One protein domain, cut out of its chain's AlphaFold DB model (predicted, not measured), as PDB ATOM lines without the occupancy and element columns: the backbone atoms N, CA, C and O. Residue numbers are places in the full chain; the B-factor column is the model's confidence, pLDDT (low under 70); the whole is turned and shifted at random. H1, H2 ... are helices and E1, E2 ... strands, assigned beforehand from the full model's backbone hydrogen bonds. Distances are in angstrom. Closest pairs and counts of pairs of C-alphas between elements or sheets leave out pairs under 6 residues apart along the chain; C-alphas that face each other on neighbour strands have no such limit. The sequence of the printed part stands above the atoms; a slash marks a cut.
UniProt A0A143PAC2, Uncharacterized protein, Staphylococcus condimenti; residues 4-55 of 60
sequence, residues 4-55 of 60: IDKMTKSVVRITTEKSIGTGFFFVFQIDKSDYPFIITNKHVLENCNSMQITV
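Overview. This is residues 4 to 55 of the 60 residues of an uncharacterized protein of Staphylococcus condimenti (UniProt A0A143PAC2). Picture one strongly twisted sheet of four strands, curled like part of a barrel but left open, with a short helix, H1, that only grazes it. The long strand E2 joins two parts of the sheet: its residues 20 to 24 pair with E1, which has E4 on its other side, while its residues 23 to 30 pair with E3 in a long hairpin. The 52 printed residues hold one named helix and four named strands, in the order H1, E1, E2, E3, E4 along the chain, and the sheet's order is E3, E2, E1, E4, antiparallel throughout. The class is mostly strand. The whole is loose, with a radius of gyration of the C-alphas of 12.4 A and spans of 37 by 26 by 15 A.

Arrangement. Start at the first printed residue with H1, residues 4 to 9, in whose backbone every O i to N i+4 pair is within hydrogen-bond range. It is on the sheet but only grazes it, with its residues 7 to 9. Go on to E1, residues 11 to 16, and E2, residues 20 to 30, which form a hairpin. They are antiparallel, with 127 degrees between their directions; N 12 and O 23 are 2.8 A apart, and N 21 and O 14 are 2.9 A apart, both within hydrogen-bond range. H1 and E2 are near each other, with 5 pairs of C-alphas within 10 A. Past the next turn look for E3, residues 33 to 40, which forms a second hairpin with E2. These two are antiparallel at 158 degrees, and the C-alphas of residues 36 and 27 face each other at 4.3 A. N 35 and O 28 are within hydrogen-bond range at 2.8 A, and so are N 24 and O 39 at 2.9 A. E1, E2 and E3 make a meander, each strand the antiparallel neighbour of the one before. Last comes E4, residues 51 to 55, which is the antiparallel neighbour of E1 at 153 degrees. Look there for N 52 and O 15, 2.8 A apart, and N 13 and O 54, 2.9 A apart, both within hydrogen-bond range. With E4 the four strands form a Greek key, a meander of three whose first strand is the antiparallel neighbour of the fourth. E3 and E4 are the edge strands, and they are apart. The closest C-alphas of H1 and E4 are those of Lys 9 and Val 55, 7.9 A apart.

Along the chain. Find C-alpha 4 at (137.102, 299.285, 169.706); from there H1 runs to Lys 9. E1 goes from Val 11 to Thr 16 and measures 16.3 A from first to last C-alpha. E2 begins at C-alpha 20, at (156.126, 303.571, 180.414), and reaches Ile 30 after 30.6 A; with 11 residues it is the longest strand. E3 takes the chain from Ser 33 to Thr 40, 22.4 A. E4 starts at Met 51 and ends 13.2 A away at C-alpha 55, at (143.896, 298.422, 184.005).

Size, cuts and confidence. The two C-alphas farthest apart are those of Lys 18 and Lys 32, 37.7 A, one in each of the two hairpin turns. The links H1 to E1, E1 to E2 and E2 to E3 are tight, and the link from E3 to E4, with 10 residues, is short. The printed part runs from 4 to 55 and has no cut. In the B-factor column you will find a mean pLDDT of 93.1 for the printed part of this model; no printed residue is under 70, and H1 has a mean of 81.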
ATOM      1  N   ILE A   4     136.099 298.427 169.066       82.44
ATOM      2  CA  ILE A   4     137.102 299.285 169.706       82.44
ATOM      3  C   ILE A   4     136.975 299.194 171.230       82.44
ATOM      4  O   ILE A   4     137.958 298.917 171.902       82.44
ATOM      5  N   ASP A   5     135.762 299.286 171.773       79.56
ATOM      6  CA  ASP A   5     135.506 299.191 173.213       79.56
ATOM      7  C   ASP A   5     136.009 297.869 173.812       79.56
ATOM      8  O   ASP A   5     136.485 297.826 174.948       79.56
ATOM      9  N   LYS A   6     135.876 296.761 173.069       75.94
ATOM     10  CA  LYS A   6     136.371 295.446 173.502       75.94
ATOM     11  C   LYS A   6     137.900 295.388 173.479       75.94
ATOM     12  O   LYS A   6     138.494 294.831 174.400       75.94
ATOM     13  N   MET A   7     138.523 295.975 172.458       79.50
ATOM     14  CA  MET A   7     139.982 296.037 172.351       79.50
ATOM     15  C   MET A   7     140.585 296.915 173.442       79.50
ATOM     16  O   MET A   7     141.487 296.464 174.138       79.50
ATOM     17  N   THR A   8     140.044 298.114 173.665       83.56
ATOM     18  CA  THR A   8     140.542 299.054 174.681       83.56
ATOM     19  C   THR A   8     140.497 298.456 176.086       83.56
ATOM     20  O   THR A   8     141.401 298.683 176.878       83.56
ATOM     21  N   LYS A   9     139.500 297.615 176.391       83.69
ATOM     22  CA  LYS A   9     139.424 296.877 177.665       83.69
ATOM     23  C   LYS A   9     140.529 295.849 177.875       83.69
ATOM     24  O   LYS A   9     140.800 295.479 179.010       83.69
ATOM     25  N   SER A  10     141.102 295.358 176.784       89.06
ATOM     26  CA  SER A  10     142.192 294.387 176.815       89.06
ATOM     27  C   SER A  10     143.553 295.084 176.819       89.06
ATOM     28  O   SER A  10     144.574 294.418 176.913       89.06
ATOM     29  N   VAL A  11     143.596 296.418 176.721       93.38
ATOM     30  CA  VAL A  11     144.833 297.194 176.821       93.38
ATOM     31  C   VAL A  11     145.110 297.508 178.286       93.38
ATOM     32  O   VAL A  11     144.237 297.972 179.020       93.38
ATOM     33  N   VAL A  12     146.351 297.291 178.701       94.88
ATOM     34  CA  VAL A  12     146.858 297.652 180.024       94.88
ATOM     35  C   VAL A  12     147.998 298.647 179.885       94.88
ATOM     36  O   VAL A  12     148.763 298.614 178.918       94.88
ATOM     37  N   ARG A  13     148.133 299.537 180.865       96.06
ATOM     38  CA  ARG A  13     149.314 300.389 180.993       96.06
ATOM     39  C   ARG A  13     150.343 299.675 181.856       96.06
ATOM     40  O   ARG A  13     150.000 299.168 182.919       96.06
ATOM     41  N   ILE A  14     151.589 299.679 181.405       97.56
ATOM     42  CA  ILE A  14     152.730 299.125 182.127       97.56
ATOM     43  C   ILE A  14     153.642 300.289 182.496       97.56
ATOM     44  O   ILE A  14     154.065 301.054 181.628       97.56
ATOM     45  N   THR A  15     153.929 300.422 183.781       97.56
ATOM     46  CA  THR A  15     154.885 301.396 184.307       97.56
ATOM     47  C   THR A  15     156.008 300.626 184.976       97.56
ATOM     48  O   THR A  15     155.750 299.782 185.828       97.56
ATOM     49  N   THR A  16     157.246 300.909 184.602       96.25
ATOM     50  CA  THR A  16     158.435 300.396 185.288       96.25
ATOM     51  C   THR A  16     159.167 301.553 185.964       96.25
ATOM     52  O   THR A  16     158.779 302.714 185.832       96.25
ATOM     53  N   GLU A  17     160.264 301.255 186.653       95.50
ATOM     54  CA  GLU A  17     161.175 302.271 187.196       95.50
ATOM     55  C   GLU A  17     161.787 303.184 186.113       95.50
ATOM     56  O   GLU A  17     162.214 304.294 186.423       95.50
ATOM     57  N   LYS A  18     161.865 302.726 184.853       92.50
ATOM     58  CA  LYS A  18     162.638 303.383 183.780       92.50
ATOM     59  C   LYS A  18     161.831 303.709 182.524       92.50
ATOM     60  O   LYS A  18     162.319 304.430 181.658       92.50
ATOM     61  N   SER A  19     160.626 303.165 182.384       94.75
ATOM     62  CA  SER A  19     159.848 303.227 181.147       94.75
ATOM     63  C   SER A  19     158.346 303.205 181.423       94.75
ATOM     64  O   SER A  19     157.870 302.744 182.464       94.75
ATOM     65  N   ILE A  20     157.581 303.686 180.445       96.69
ATOM     66  CA  ILE A  20     156.126 303.571 180.414       96.69
ATOM     67  C   ILE A  20     155.750 303.011 179.047       96.69
ATOM     68  O   ILE A  20     156.235 303.490 178.024       96.69
ATOM     69  N   GLY A  21     154.876 302.012 179.032       96.38
ATOM     70  CA  GLY A  21     154.403 301.382 177.811       96.38
ATOM     71  C   GLY A  21     152.988 300.838 177.940       96.38
ATOM     72  O   GLY A  21     152.300 301.011 178.950       96.38
ATOM     73  N   THR A  22     152.552 300.168 176.884       96.25
ATOM     74  CA  THR A  22     151.273 299.466 176.829       96.25
ATOM     75  C   THR A  22     151.504 297.971 176.674       96.25
ATOM     76  O   THR A  22     152.522 297.519 176.145       96.25
ATOM     77  N   GLY A  23     150.549 297.189 177.155       95.50
ATOM     78  CA  GLY A  23     150.468 295.763 176.890       95.50
ATOM     79  C   GLY A  23     149.045 295.367 176.540       95.50
ATOM     80  O   GLY A  23     148.097 296.102 176.817       95.50
ATOM     81  N   PHE A  24     148.899 294.191 175.949       94.88
ATOM     82  CA  PHE A  24     147.609 293.554 175.744       94.88
ATOM     83  C   PHE A  24     147.455 292.404 176.728       94.88
ATOM     84  O   PHE A  24     148.266 291.481 176.733       94.88
ATOM     85  N   PHE A  25     146.415 292.468 177.550       92.94
ATOM     86  CA  PHE A  25     145.950 291.349 178.348       92.94
ATOM     87  C   PHE A  25     145.168 290.390 177.448       92.94
ATOM     88  O   PHE A  25     144.130 290.751 176.890       92.94
ATOM     89  N   PHE A  26     145.688 289.178 177.290       90.12
ATOM     90  CA  PHE A  26     145.136 288.150 176.418       90.12
ATOM     91  C   PHE A  26     145.048 286.823 177.168       90.12
ATOM     92  O   PHE A  26     145.969 286.461 177.895       90.12
ATOM     93  N   VAL A  27     143.953 286.087 176.987       90.69
ATOM     94  CA  VAL A  27     143.759 284.767 177.599       90.69
ATOM     95  C   VAL A  27     143.800 283.722 176.491       90.69
ATOM     96  O   VAL A  27     142.925 283.709 175.627       90.69
ATOM     97  N   PHE A  28     144.827 282.871 176.493       90.44
ATOM     98  CA  PHE A  28     144.874 281.710 175.607       90.44
ATOM     99  C   PHE A  28     144.092 280.567 176.238       90.44
ATOM    100  O   PHE A  28     144.238 280.299 177.428       90.44
ATOM    101  N   GLN A  29     143.310 279.867 175.425       94.94
ATOM    102  CA  GLN A  29     142.641 278.645 175.839       94.94
ATOM    103  C   GLN A  29     143.408 277.453 175.261       94.94
ATOM    104  O   GLN A  29     143.447 277.274 174.044       94.94
ATOM    105  N   ILE A  30     144.040 276.659 176.127       94.31
ATOM    106  CA  ILE A  30     144.823 275.471 175.752       94.31
ATOM    107  C   ILE A  30     144.258 274.295 176.547       94.31
ATOM    108  O   ILE A  30     144.122 274.389 177.763       94.31
ATOM    109  N   ASP A  31     143.850 273.222 175.867       93.31
ATOM    110  CA  ASP A  31     143.272 272.018 176.489       93.31
ATOM    111  C   ASP A  31     142.161 272.311 177.517       93.31
ATOM    112  O   ASP A  31     142.107 271.740 178.605       93.31
ATOM    113  N   LYS A  32     141.247 273.226 177.158       92.69
ATOM    114  CA  LYS A  32     140.129 273.712 177.997       92.69
ATOM    115  C   LYS A  32     140.545 274.466 179.270       92.69
ATOM    116  O   LYS A  32     139.680 274.753 180.092       92.69
ATOM    117  N   SER A  33     141.821 274.807 179.415       95.12
ATOM    118  CA  SER A  33     142.340 275.634 180.504       95.12
ATOM    119  C   SER A  33     142.664 277.043 180.008       95.12
ATOM    120  O   SER A  33     143.108 277.221 178.871       95.12
ATOM    121  N   ASP A  34     142.440 278.034 180.870       95.38
ATOM    122  CA  ASP A  34     142.666 279.447 180.571       95.38
ATOM    123  C   ASP A  34     144.040 279.895 181.076       95.38
ATOM    124  O   ASP A  34     144.361 279.771 182.259       95.38
ATOM    125  N   TYR A  35     144.834 280.474 180.178       94.38
ATOM    126  CA  TYR A  35     146.173 280.970 180.468       94.38
ATOM    127  C   TYR A  35     146.240 282.475 180.185       94.38
ATOM    128  O   TYR A  35     146.294 282.880 179.018       94.38
ATOM    129  N   PRO A  36     146.205 283.327 181.224       93.06
ATOM    130  CA  PRO A  36     146.289 284.771 181.060       93.06
ATOM    131  C   PRO A  36     147.738 285.217 180.840       93.06
ATOM    132  O   PRO A  36     148.631 284.889 181.619       93.06
ATOM    133  N   PHE A  37     147.959 286.035 179.816       94.38
ATOM    134  CA  PHE A  37     149.245 286.651 179.514       94.38
ATOM    135  C   PHE A  37     149.093 288.147 179.274       94.38
ATOM    136  O   PHE A  37     148.052 288.635 178.833       94.38
ATOM    137  N   ILE A  38     150.180 288.871 179.522       95.06
ATOM    138  CA  ILE A  38     150.345 290.246 179.065       95.06
ATOM    139  C   ILE A  38     151.418 290.238 177.990       95.06
ATOM    140  O   ILE A  38     152.556 289.844 178.236       95.06
ATOM    141  N   ILE A  39     151.045 290.686 176.798       95.25
ATOM    142  CA  ILE A  39     151.949 290.807 175.660       95.25
ATOM    143  C   ILE A  39     152.359 292.275 175.553       95.25
ATOM    144  O   ILE A  39     151.504 293.153 175.437       95.25
ATOM    145  N   THR A  40     153.659 292.552 175.599       96.56
ATOM    146  CA  THR A  40     154.223 293.899 175.441       96.56
ATOM    147  C   THR A  40     155.541 293.839 174.676       96.56
ATOM    148  O   THR A  40     156.088 292.764 174.423       96.56
ATOM    149  N   ASN A  41     156.062 295.001 174.299       96.75
ATOM    150  CA  ASN A  41     157.352 295.094 173.639       96.75
ATOM    151  C   ASN A  41     158.488 294.882 174.644       96.75
ATOM    152  O   ASN A  41     158.465 295.439 175.739       96.75
ATOM    153  N   LYS A  42     159.543 294.164 174.232       96.19
ATOM    154  CA  LYS A  42     160.723 293.893 175.074       96.19
ATOM    155  C   LYS A  42     161.325 295.163 175.687       96.19
ATOM    156  O   LYS A  42     161.612 295.172 176.878       96.19
ATOM    157  N   HIS A  43     161.459 296.234 174.903       95.88
ATOM    158  CA  HIS A  43     162.049 297.498 175.357       95.88
ATOM    159  C   HIS A  43     161.268 298.166 176.502       95.88
ATOM    160  O   HIS A  43     161.819 299.000 177.210       95.88
ATOM    161  N   VAL A  44     159.989 297.816 176.704       96.25
ATOM    162  CA  VAL A  44     159.200 298.318 177.839       96.25
ATOM    163  C   VAL A  44     159.704 297.708 179.146       96.25
ATOM    164  O   VAL A  44     159.702 298.390 180.161       96.25
ATOM    165  N   LEU A  45     160.171 296.460 179.135       95.31
ATOM    166  CA  LEU A  45     160.604 295.726 180.332       95.31
ATOM    167  C   LEU A  45     162.127 295.554 180.417       95.31
ATOM    168  O   LEU A  45     162.640 294.819 181.259       95.31
ATOM    169  N   GLU A  46     162.875 296.184 179.516       95.94
ATOM    170  CA  GLU A  46     164.319 296.014 179.461       95.94
ATOM    171  C   GLU A  46     164.997 296.720 180.644       95.94
ATOM    172  O   GLU A  46     164.748 297.893 180.925       95.94
ATOM    173  N   ASN A  47     165.874 295.995 181.345       94.50
ATOM    174  CA  ASN A  47     166.643 296.490 182.492       94.50
ATOM    175  C   ASN A  47     165.800 297.050 183.661       94.50
ATOM    176  O   ASN A  47     166.281 297.940 184.376       94.50
ATOM    177  N   CYS A  48     164.574 296.557 183.879       94.00
ATOM    178  CA  CYS A  48     163.757 296.875 185.057       94.00
ATOM    179  C   CYS A  48     163.681 295.697 186.040       94.00
ATOM    180  O   CYS A  48     163.630 294.543 185.622       94.00
ATOM    181  N   ASN A  49     163.614 295.992 187.340       96.00
ATOM    182  CA  ASN A  49     163.439 294.977 188.388       96.00
ATOM    183  C   ASN A  49     161.981 294.836 188.840       96.00
ATOM    184  O   ASN A  49     161.601 293.822 189.422       96.00
ATOM    185  N   SER A  50     161.166 295.857 188.582       95.25
ATOM    186  CA  SER A  50     159.766 295.900 188.973       95.25
ATOM    187  C   SER A  50     158.906 296.535 187.882       95.25
ATOM    188  O   SER A  50     159.364 297.367 187.089       95.25
ATOM    189  N   MET A  51     157.640 296.121 187.840       95.62
ATOM    190  CA  MET A  51     156.622 296.714 186.980       95.62
ATOM    191  C   MET A  51     155.284 296.806 187.713       95.62
ATOM    192  O   MET A  51     154.925 295.932 188.502       95.62
ATOM    193  N   GLN A  52     154.524 297.847 187.393       97.12
ATOM    194  CA  GLN A  52     153.146 298.049 187.805       97.12
ATOM    195  C   GLN A  52     152.239 297.990 186.577       97.12
ATOM    196  O   GLN A  52     152.487 298.653 185.568       97.12
ATOM    197  N   ILE A  53     151.158 297.223 186.690       95.94
ATOM    198  CA  ILE A  53     150.127 297.114 185.661       95.94
ATOM    199  C   ILE A  53     148.903 297.900 186.119       95.94
ATOM    200  O   ILE A  53     148.360 297.654 187.195       95.94
ATOM    201  N   THR A  54     148.447 298.819 185.276       94.56
ATOM    202  CA  THR A  54     147.220 299.585 185.493       94.56
ATOM    203  C   THR A  54     146.203 299.209 184.428       94.56
ATOM    204  O   THR A  54     146.462 299.334 183.230       94.56
ATOM    205  N   VAL A  55     145.028 298.769 184.871       90.88
ATOM    206  CA  VAL A  55     143.896 298.422 184.005       90.88
ATOM    207  C   VAL A  55     142.839 299.521 184.045       90.88
ATOM    208  O   VAL A  55     142.629 300.159 185.079       90.88
TER     209      VAL A  55